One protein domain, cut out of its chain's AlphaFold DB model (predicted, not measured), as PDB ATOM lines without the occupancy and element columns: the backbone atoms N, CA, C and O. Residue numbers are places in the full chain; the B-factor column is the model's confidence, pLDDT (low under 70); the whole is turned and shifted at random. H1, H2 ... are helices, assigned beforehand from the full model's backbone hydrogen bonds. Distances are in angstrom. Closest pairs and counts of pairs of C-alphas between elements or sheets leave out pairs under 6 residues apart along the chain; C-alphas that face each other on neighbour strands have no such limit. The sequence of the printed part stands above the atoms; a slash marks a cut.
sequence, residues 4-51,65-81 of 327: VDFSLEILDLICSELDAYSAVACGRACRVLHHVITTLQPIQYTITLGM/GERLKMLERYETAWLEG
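This is residues 4 to 51 and 65 to 81 of the 327 residues of an uncharacterized protein of Peniophora sp. CONT (UniProt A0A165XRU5). An open U of helices: the long helix H2 makes the base, H1 rises from one end of it, and H3, with H4 side by side with it, rises from the other end on the same side of H2. The space between the two arms of the U is empty, H1 reaching neither H3 nor H4. The printed part has 65 residues with four named helices, in the order H1, H2, H3, H4 along the chain, and no named strand; the class is all helix. The whole is extended, with a radius of gyration of the C-alphas of 17.6 A, and spans 50 by 24 by 14 A along its three main axes.

The longest helix, H2, residues 20 to 39, touches H3, residues 41 to 51, only at the corner by their link. H2 touches H3 with residues 36 to 38 alone, and the closest C-alphas, those of Ile 37 and Ile 43, are 5.8 A apart. The lines of H2 and H3 are about perpendicular, at 87 degrees. H3 also touches H4, residues 65 to 80, where the closest C-alphas, those of Tyr 45 and Leu 68, are 5.8 A apart. H4 touches H3 with residues 65 to 71 alone. H3 and H4 run the same way at a shallow tilt of 28 degrees. At the other end of H2, H1, residues 8 to 16, is close but not clearly touching, the closest C-alphas being those of Cys 15 and Ala 23, 7.2 A apart. H1 and H2 run opposite ways at a steep tilt of 57 degrees. H1 is apart from H3 and from H4, and H2 is apart from H4. In H1, H2, H3 and H4 every O i to N i+4 pair is within hydrogen-bond range.

H2, Ala 20 to Thr 39, is 28.5 A long from first to last C-alpha, starting at C-alpha 20 at (-14.899, -16.557, 9.849). H1, Leu 8 to Ser 16, is 12.0 A long and begins with C-alpha 8 at (-15.933, -34.038, 18.638). H3, Gln 41 to Met 51, is 15.1 A long. H4, Gly 65 to Glu 80, is 22.7 A long and ends with C-alpha 80 at (12.008, -44.875, 39.714).

The two C-alphas farthest apart, those of Asp 19 and Gly 81, are 52.4 A apart. Residues 52 to 64 are not printed, and C-alphas 51 and 65 are 17.2 A apart across this cut, which lies in the link from H3 to H4. The links H1 to H2 and H2 to H3 are tight. Residues 4 to 14, 27 to 35 and 73 to 81 stand free. The mean pLDDT of the printed part is 93.8, and no printed residue is under 70.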
ATOM      1  N   VAL A   4     -12.799 -29.525  26.640       85.38
ATOM      2  CA  VAL A   4     -12.155 -30.764  26.174       85.38
ATOM      3  C   VAL A   4     -12.930 -32.041  26.516       85.38
ATOM      4  O   VAL A   4     -12.608 -33.092  25.976       85.38
ATOM      5  N   ASP A   5     -13.940 -31.957  27.387       88.44
ATOM      6  CA  ASP A   5     -14.763 -33.105  27.782       88.44
ATOM      7  C   ASP A   5     -15.930 -33.346  26.800       88.44
ATOM      8  O   ASP A   5     -16.620 -34.361  26.898       88.44
ATOM      9  N   PHE A   6     -16.187 -32.420  25.869       88.81
ATOM     10  CA  PHE A   6     -17.221 -32.585  24.847       88.81
ATOM     11  C   PHE A   6     -16.786 -33.564  23.752       88.81
ATOM     12  O   PHE A   6     -15.611 -33.647  23.392       88.81
ATOM     13  N   SER A   7     -17.752 -34.283  23.169       94.25
ATOM     14  CA  SER A   7     -17.490 -35.084  21.974       94.25
ATOM     15  C   SER A   7     -17.092 -34.188  20.798       94.25
ATOM     16  O   SER A   7     -17.483 -33.019  20.721       94.25
ATOM     17  N   LEU A   8     -16.342 -34.754  19.848       94.38
ATOM     18  CA  LEU A   8     -15.933 -34.038  18.638       94.38
ATOM     19  C   LEU A   8     -17.132 -33.476  17.857       94.38
ATOM     20  O   LEU A   8     -17.018 -32.388  17.316       94.38
ATOM     21  N   GLU A   9     -18.281 -34.160  17.855       94.94
ATOM     22  CA  GLU A   9     -19.513 -33.691  17.198       94.94
ATOM     23  C   GLU A   9     -20.057 -32.398  17.822       94.94
ATOM     24  O   GLU A   9     -20.466 -31.483  17.113       94.94
ATOM     25  N   ILE A  10     -20.030 -32.291  19.155       93.56
ATOM     26  CA  ILE A  10     -20.470 -31.078  19.856       93.56
ATOM     27  C   ILE A  10     -19.470 -29.941  19.636       93.56
ATOM     28  O   ILE A  10     -19.874 -28.796  19.445       93.56
ATOM     29  N   LEU A  11     -18.170 -30.247  19.637       93.50
ATOM     30  CA  LEU A  11     -17.136 -29.261  19.327       93.50
ATOM     31  C   LEU A  11     -17.249 -28.747  17.889       93.50
ATOM     32  O   LEU A  11     -17.105 -27.547  17.671       93.50
ATOM     33  N   ASP A  12     -17.539 -29.628  16.932       94.19
ATOM     34  CA  ASP A  12     -17.765 -29.262  15.533       94.19
ATOM     35  C   ASP A  12     -18.990 -28.354  15.396       94.19
ATOM     36  O   ASP A  12     -18.903 -27.293  14.783       94.19
ATOM     37  N   LEU A  13     -20.090 -28.689  16.081       94.56
ATOM     38  CA  LEU A  13     -21.285 -27.849  16.114       94.56
ATOM     39  C   LEU A  13     -20.980 -26.450  16.678       94.56
ATOM     40  O   LEU A  13     -21.312 -25.455  16.042       94.56
ATOM     41  N   ILE A  14     -20.282 -26.354  17.816       92.00
ATOM     42  CA  ILE A  14     -19.875 -25.064  18.404       92.00
ATOM     43  C   ILE A  14     -18.996 -24.268  17.430       92.00
ATOM     44  O   ILE A  14     -19.189 -23.065  17.265       92.00
ATOM     45  N   CYS A  15     -18.034 -24.927  16.779       93.25
ATOM     46  CA  CYS A  15     -17.156 -24.294  15.797       93.25
ATOM     47  C   CYS A  15     -17.909 -23.851  14.533       93.25
ATOM     48  O   CYS A  15     -17.529 -22.842  13.942       93.25
ATOM     49  N   SER A  16     -18.968 -24.562  14.134       95.62
ATOM     50  CA  SER A  16     -19.785 -24.243  12.955       95.62
ATOM     51  C   SER A  16     -20.656 -22.993  13.128       95.62
ATOM     52  O   SER A  16     -20.987 -22.340  12.141       95.62
ATOM     53  N   GLU A  17     -20.956 -22.613  14.373       97.06
ATOM     54  CA  GLU A  17     -21.693 -21.387  14.713       97.06
ATOM     55  C   GLU A  17     -20.801 -20.130  14.714       97.06
ATOM     56  O   GLU A  17     -21.292 -19.005  14.831       97.06
ATOM     57  N   LEU A  18     -19.475 -20.284  14.597       95.31
ATOM     58  CA  LEU A  18     -18.548 -19.156  14.540       95.31
ATOM     59  C   LEU A  18     -18.454 -18.608  13.116       95.31
ATOM     60  O   LEU A  18     -18.136 -19.330  12.170       95.31
ATOM     61  N   ASP A  19     -18.620 -17.293  12.960       97.25
ATOM     62  CA  ASP A  19     -18.252 -16.642  11.708       97.25
ATOM     63  C   ASP A  19     -16.728 -16.704  11.473       97.25
ATOM     64  O   ASP A  19     -15.921 -16.969  12.373       97.25
ATOM     65  N   ALA A  20     -16.306 -16.448  10.231       95.31
ATOM     66  CA  ALA A  20     -14.899 -16.557   9.849       95.31
ATOM     67  C   ALA A  20     -13.973 -15.674  10.712       95.31
ATOM     68  O   ALA A  20     -12.842 -16.065  11.012       95.31
ATOM     69  N   TYR A  21     -14.442 -14.493  11.132       97.31
ATOM     70  CA  TYR A  21     -13.671 -13.592  11.986       97.31
ATOM     71  C   TYR A  21     -13.490 -14.174  13.392       97.31
ATOM     72  O   TYR A  21     -12.366 -14.229  13.900       97.31
ATOM     73  N   SER A  22     -14.573 -14.661  13.991       95.81
ATOM     74  CA  SER A  22     -14.604 -15.248  15.329       95.81
ATOM     75  C   SER A  22     -13.787 -16.534  15.392       95.81
ATOM     76  O   SER A  22     -13.029 -16.717  16.343       95.81
ATOM     77  N   ALA A  23     -13.840 -17.379  14.358       93.62
ATOM     78  CA  ALA A  23     -13.010 -18.580  14.258       93.62
ATOM     79  C   ALA A  23     -11.507 -18.238  14.229       93.62
ATOM     80  O   ALA A  23     -10.710 -18.808  14.982       93.62
ATOM     81  N   VAL A  24     -11.100 -17.249  13.420       95.81
ATOM     82  CA  VAL A  24      -9.700 -16.787  13.371       95.81
ATOM     83  C   VAL A  24      -9.275 -16.147  14.694       95.81
ATOM     84  O   VAL A  24      -8.154 -16.385  15.156       95.81
ATOM     85  N   ALA A  25     -10.143 -15.344  15.316       95.94
ATOM     86  CA  ALA A  25      -9.884 -14.723  16.610       95.94
ATOM     87  C   ALA A  25      -9.726 -15.777  17.718       95.94
ATOM     88  O   ALA A  25      -8.745 -15.726  18.461       95.94
ATOM     89  N   CYS A  26     -10.613 -16.776  17.766       94.12
ATOM     90  CA  CYS A  26     -10.538 -17.916  18.677       94.12
ATOM     91  C   CYS A  26      -9.217 -18.678  18.492       94.12
ATOM     92  O   CYS A  26      -8.441 -18.814  19.436       94.12
ATOM     93  N   GLY A  27      -8.871 -19.052  17.257       94.88
ATOM     94  CA  GLY A  27      -7.611 -19.741  16.963       94.88
ATOM     95  C   GLY A  27      -6.357 -18.917  17.292       94.88
ATOM     96  O   GLY A  27      -5.311 -19.473  17.640       94.88
ATOM     97  N   ARG A  28      -6.412 -17.582  17.201       96.88
ATOM     98  CA  ARG A  28      -5.330 -16.697  17.676       96.88
ATOM     99  C   ARG A  28      -5.258 -16.682  19.201       96.88
ATOM    100  O   ARG A  28      -4.168 -16.863  19.736       96.88
ATOM    101  N   ALA A  29      -6.389 -16.521  19.884       95.75
ATOM    102  CA  ALA A  29      -6.459 -16.521  21.341       95.75
ATOM    103  C   ALA A  29      -5.946 -17.845  21.931       95.75
ATOM    104  O   ALA A  29      -5.079 -17.823  22.802       95.75
ATOM    105  N   CYS A  30      -6.380 -18.991  21.397       95.06
ATOM    106  CA  CYS A  30      -5.906 -20.311  21.820       95.06
ATOM    107  C   CYS A  30      -4.391 -20.469  21.641       95.06
ATOM    108  O   CYS A  30      -3.722 -20.969  22.541       95.06
ATOM    109  N   ARG A  31      -3.820 -19.998  20.521       97.44
ATOM    110  CA  ARG A  31      -2.362 -20.025  20.305       97.44
ATOM    111  C   ARG A  31      -1.605 -19.138  21.287       97.44
ATOM    112  O   ARG A  31      -0.564 -19.556  21.784       97.44
ATOM    113  N   VAL A  32      -2.116 -17.941  21.578       97.69
ATOM    114  CA  VAL A  32      -1.511 -17.032  22.565       97.69
ATOM    115  C   VAL A  32      -1.563 -17.646  23.961       97.69
ATOM    116  O   VAL A  32      -0.541 -17.679  24.638       97.69
ATOM    117  N   LEU A  33      -2.709 -18.194  24.372       95.88
ATOM    118  CA  LEU A  33      -2.853 -18.874  25.661       95.88
ATOM    119  C   LEU A  33      -1.931 -20.089  25.763       95.88
ATOM    120  O   LEU A  33      -1.231 -20.237  26.758       95.88
ATOM    121  N   HIS A  34      -1.875 -20.920  24.722       96.75
ATOM    122  CA  HIS A  34      -0.952 -22.048  24.668       96.75
ATOM    123  C   HIS A  34       0.501 -21.583  24.796       96.75
ATOM    124  O   HIS A  34       1.259 -22.154  25.574       96.75
ATOM    125  N   HIS A  35       0.897 -20.528  24.078       97.75
ATOM    126  CA  HIS A  35       2.232 -19.949  24.208       97.75
ATOM    127  C   HIS A  35       2.501 -19.497  25.646       97.75
ATOM    128  O   HIS A  35       3.475 -19.934  26.238       97.75
ATOM    129  N   VAL A  36       1.600 -18.718  26.244       97.50
ATOM    130  CA  VAL A  36       1.697 -18.254  27.637       97.50
ATOM    131  C   VAL A  36       1.851 -19.421  28.621       97.50
ATOM    132  O   VAL A  36       2.738 -19.391  29.469       97.50
ATOM    133  N   ILE A  37       1.043 -20.475  28.482       96.12
ATOM    134  CA  ILE A  37       1.104 -21.673  29.333       96.12
ATOM    135  C   ILE A  37       2.428 -22.428  29.153       96.12
ATOM    136  O   ILE A  37       2.972 -22.957  30.118       96.12
ATOM    137  N   THR A  38       2.950 -22.485  27.926       95.75
ATOM    138  CA  THR A  38       4.159 -23.255  27.588       95.75
ATOM    139  C   THR A  38       5.465 -22.478  27.729       95.75
ATOM    140  O   THR A  38       6.524 -23.097  27.681       95.75
ATOM    141  N   THR A  39       5.432 -21.156  27.913       96.19
ATOM    142  CA  THR A  39       6.652 -20.342  28.045       96.19
ATOM    143  C   THR A  39       6.787 -19.636  29.384       96.19
ATOM    144  O   THR A  39       7.913 -19.423  29.837       96.19
ATOM    145  N   LEU A  40       5.686 -19.294  30.060       97.19
ATOM    146  CA  LEU A  40       5.768 -18.634  31.360       97.19
ATOM    147  C   LEU A  40       5.974 -19.662  32.474       97.19
ATOM    148  O   LEU A  40       5.045 -20.352  32.900       97.19
ATOM    149  N   GLN A  41       7.192 -19.692  33.013       96.19
ATOM    150  CA  GLN A  41       7.581 -20.571  34.119       96.19
ATOM    151  C   GLN A  41       6.643 -20.512  35.341       96.19
ATOM    152  O   GLN A  41       6.340 -21.574  35.878       96.19
ATOM    153  N   PRO A  42       6.113 -19.349  35.790       95.38
ATOM    154  CA  PRO A  42       5.174 -19.324  36.918       95.38
ATOM    155  C   PRO A  42       3.889 -20.127  36.662       95.38
ATOM    156  O   PRO A  42       3.369 -20.787  37.566       95.38
ATOM    157  N   ILE A  43       3.387 -20.100  35.421       95.75
ATOM    158  CA  ILE A  43       2.186 -20.844  35.020       95.75
ATOM    159  C   ILE A  43       2.506 -22.332  34.962       95.75
ATOM    160  O   ILE A  43       1.786 -23.128  35.564       95.75
ATOM    161  N   GLN A  44       3.615 -22.700  34.315       96.31
ATOM    162  CA  GLN A  44       4.088 -24.084  34.287       96.31
ATOM    163  C   GLN A  44       4.257 -24.638  35.697       96.31
ATOM    164  O   GLN A  44       3.728 -25.696  36.001       96.31
ATOM    165  N   TYR A  45       4.914 -23.899  36.589       94.56
ATOM    166  CA  TYR A  45       5.123 -24.317  37.971       94.56
ATOM    167  C   TYR A  45       3.805 -24.563  38.708       94.56
ATOM    168  O   TYR A  45       3.646 -25.596  39.356       94.56
ATOM    169  N   THR A  46       2.833 -23.664  38.552       94.62
ATOM    170  CA  THR A  46       1.505 -23.806  39.165       94.62
ATOM    171  C   THR A  46       0.761 -25.034  38.637       94.62
ATOM    172  O   THR A  46       0.208 -25.801  39.426       94.62
ATOM    173  N   ILE A  47       0.778 -25.262  37.319       93.12
ATOM    174  CA  ILE A  47       0.159 -26.439  36.689       93.12
ATOM    175  C   ILE A  47       0.846 -27.720  37.170       93.12
ATOM    176  O   ILE A  47       0.174 -28.645  37.619       93.12
ATOM    177  N   THR A  48       2.178 -27.758  37.137       92.94
ATOM    178  CA  THR A  48       2.995 -28.906  37.543       92.94
ATOM    179  C   THR A  48       2.757 -29.264  39.014       92.94
ATOM    180  O   THR A  48       2.588 -30.441  39.340       92.94
ATOM    181  N   LEU A  49       2.652 -28.274  39.906       91.75
ATOM    182  CA  LEU A  49       2.246 -28.492  41.297       91.75
ATOM    183  C   LEU A  49       0.822 -29.052  41.400       91.75
ATOM    184  O   LEU A  49       0.615 -30.058  42.078       91.75
ATOM    185  N   GLY A  50      -0.141 -28.436  40.708       87.25
ATOM    186  CA  GLY A  50      -1.547 -28.841  40.733       87.25
ATOM    187  C   GLY A  50      -1.764 -30.276  40.250       87.25
ATOM    188  O   GLY A  50      -2.454 -31.046  40.912       87.25
ATOM    189  N   MET A  51      -1.096 -30.673  39.162       86.25
ATOM    190  CA  MET A  51      -1.119 -32.045  38.638       86.25
ATOM    191  C   MET A  51      -0.624 -33.083  39.651       86.25
ATOM    192  O   MET A  51      -1.049 -34.233  39.608       86.25
ATOM    193  N   GLY A  65      12.443 -21.370  37.879       94.69
ATOM    194  CA  GLY A  65      13.040 -22.350  36.977       94.69
ATOM    195  C   GLY A  65      13.780 -23.456  37.729       94.69
ATOM    196  O   GLY A  65      13.706 -24.625  37.352       94.69
ATOM    197  N   GLU A  66      14.449 -23.119  38.831       94.12
ATOM    198  CA  GLU A  66      15.077 -24.105  39.710       94.12
ATOM    199  C   GLU A  66      14.036 -24.955  40.452       94.12
ATOM    200  O   GLU A  66      14.155 -26.181  40.461       94.12
ATOM    201  N   ARG A  67      12.955 -24.351  40.964       92.94
ATOM    202  CA  ARG A  67      11.851 -25.100  41.597       92.94
ATOM    203  C   ARG A  67      11.174 -26.080  40.640       92.94
ATOM    204  O   ARG A  67      10.817 -27.177  41.063       92.94
ATOM    205  N   LEU A  68      11.004 -25.706  39.370       94.38
ATOM    206  CA  LEU A  68      10.495 -26.604  38.329       94.38
ATOM    207  C   LEU A  68      11.419 -27.809  38.139       94.38
ATOM    208  O   LEU A  68      10.963 -28.944  38.244       94.38
ATOM    209  N   LYS A  69      12.727 -27.574  37.976       94.31
ATOM    210  CA  LYS A  69      13.724 -28.653  37.851       94.31
ATOM    211  C   LYS A  69      13.766 -29.566  39.076       94.31
ATOM    212  O   LYS A  69      14.028 -30.756  38.945       94.31
ATOM    213  N   MET A  70      13.577 -29.014  40.273       92.50
ATOM    214  CA  MET A  70      13.496 -29.794  41.511       92.50
ATOM    215  C   MET A  70      12.243 -30.675  41.537       92.50
ATOM    216  O   MET A  70      12.314 -31.835  41.925       92.50
ATOM    217  N   LEU A  71      11.106 -30.150  41.075       92.38
ATOM    218  CA  LEU A  71       9.848 -30.892  41.003       92.38
ATOM    219  C   LEU A  71       9.896 -32.027  39.969       92.38
ATOM    220  O   LEU A  71       9.400 -33.115  40.246       92.38
ATOM    221  N   GLU A  72      10.536 -31.794  38.821       93.38
ATOM    222  CA  GLU A  72      10.817 -32.828  37.816       93.38
ATOM    223  C   GLU A  72      11.726 -33.923  38.385       93.38
ATOM    224  O   GLU A  72      11.382 -35.098  38.325       93.38
ATOM    225  N   ARG A  73      12.847 -33.547  39.023       92.31
ATOM    226  CA  ARG A  73      13.747 -34.507  39.686       92.31
ATOM    227  C   ARG A  73      13.028 -35.334  40.748       92.31
ATOM    228  O   ARG A  73      13.233 -36.541  40.822       92.31
ATOM    229  N   TYR A  74      12.188 -34.689  41.554       90.81
ATOM    230  CA  TYR A  74      11.385 -35.364  42.568       90.81
ATOM    231  C   TYR A  74      10.433 -36.400  41.958       90.81
ATOM    232  O   TYR A  74      10.331 -37.510  42.473       90.81
ATOM    233  N   GLU A  75       9.746 -36.059  40.868       90.44
ATOM    234  CA  GLU A  75       8.835 -36.984  40.193       90.44
ATOM    235  C   GLU A  75       9.576 -38.167  39.574       90.44
ATOM    236  O   GLU A  75       9.157 -39.306  39.772       90.44
ATOM    237  N   THR A  76      10.691 -37.919  38.885       92.38
ATOM    238  CA  THR A  76      11.529 -38.991  38.337       92.38
ATOM    239  C   THR A  76      11.980 -39.942  39.442       92.38
ATOM    240  O   THR A  76      11.758 -41.144  39.340       92.38
ATOM    241  N   ALA A  77      12.514 -39.412  40.548       90.06
ATOM    242  CA  ALA A  77      12.942 -40.224  41.686       90.06
ATOM    243  C   ALA A  77      11.786 -41.036  42.297       90.06
ATOM    244  O   ALA A  77      11.959 -42.206  42.635       90.06
ATOM    245  N   TRP A  78      10.591 -40.442  42.397       88.06
ATOM    246  CA  TRP A  78       9.394 -41.131  42.880       88.06
ATOM    247  C   TRP A  78       8.976 -42.286  41.960       88.06
ATOM    248  O   TRP A  78       8.676 -43.375  42.445       88.06
ATOM    249  N   LEU A  79       8.970 -42.066  40.641       89.88
ATOM    250  CA  LEU A  79       8.609 -43.084  39.647       89.88
ATOM    251  C   LEU A  79       9.633 -44.222  39.577       89.88
ATOM    252  O   LEU A  79       9.255 -45.378  39.401       89.88
ATOM    253  N   GLU A  80      10.914 -43.902  39.737       93.81
ATOM    254  CA  GLU A  80      12.008 -44.875  39.714       93.81
ATOM    255  C   GLU A  80      12.216 -45.573  41.070       93.81
ATOM    256  O   GLU A  80      12.954 -46.554  41.157       93.81
ATOM    257  N   GLY A  81      11.569 -45.091  42.139       87.25
ATOM    258  CA  GLY A  81      11.759 -45.600  43.498       87.25
ATOM    259  C   GLY A  81      13.161 -45.331  44.054       87.25
ATOM    260  O   GLY A  81      13.640 -46.081  44.907       87.25
TER     261      GLY A  81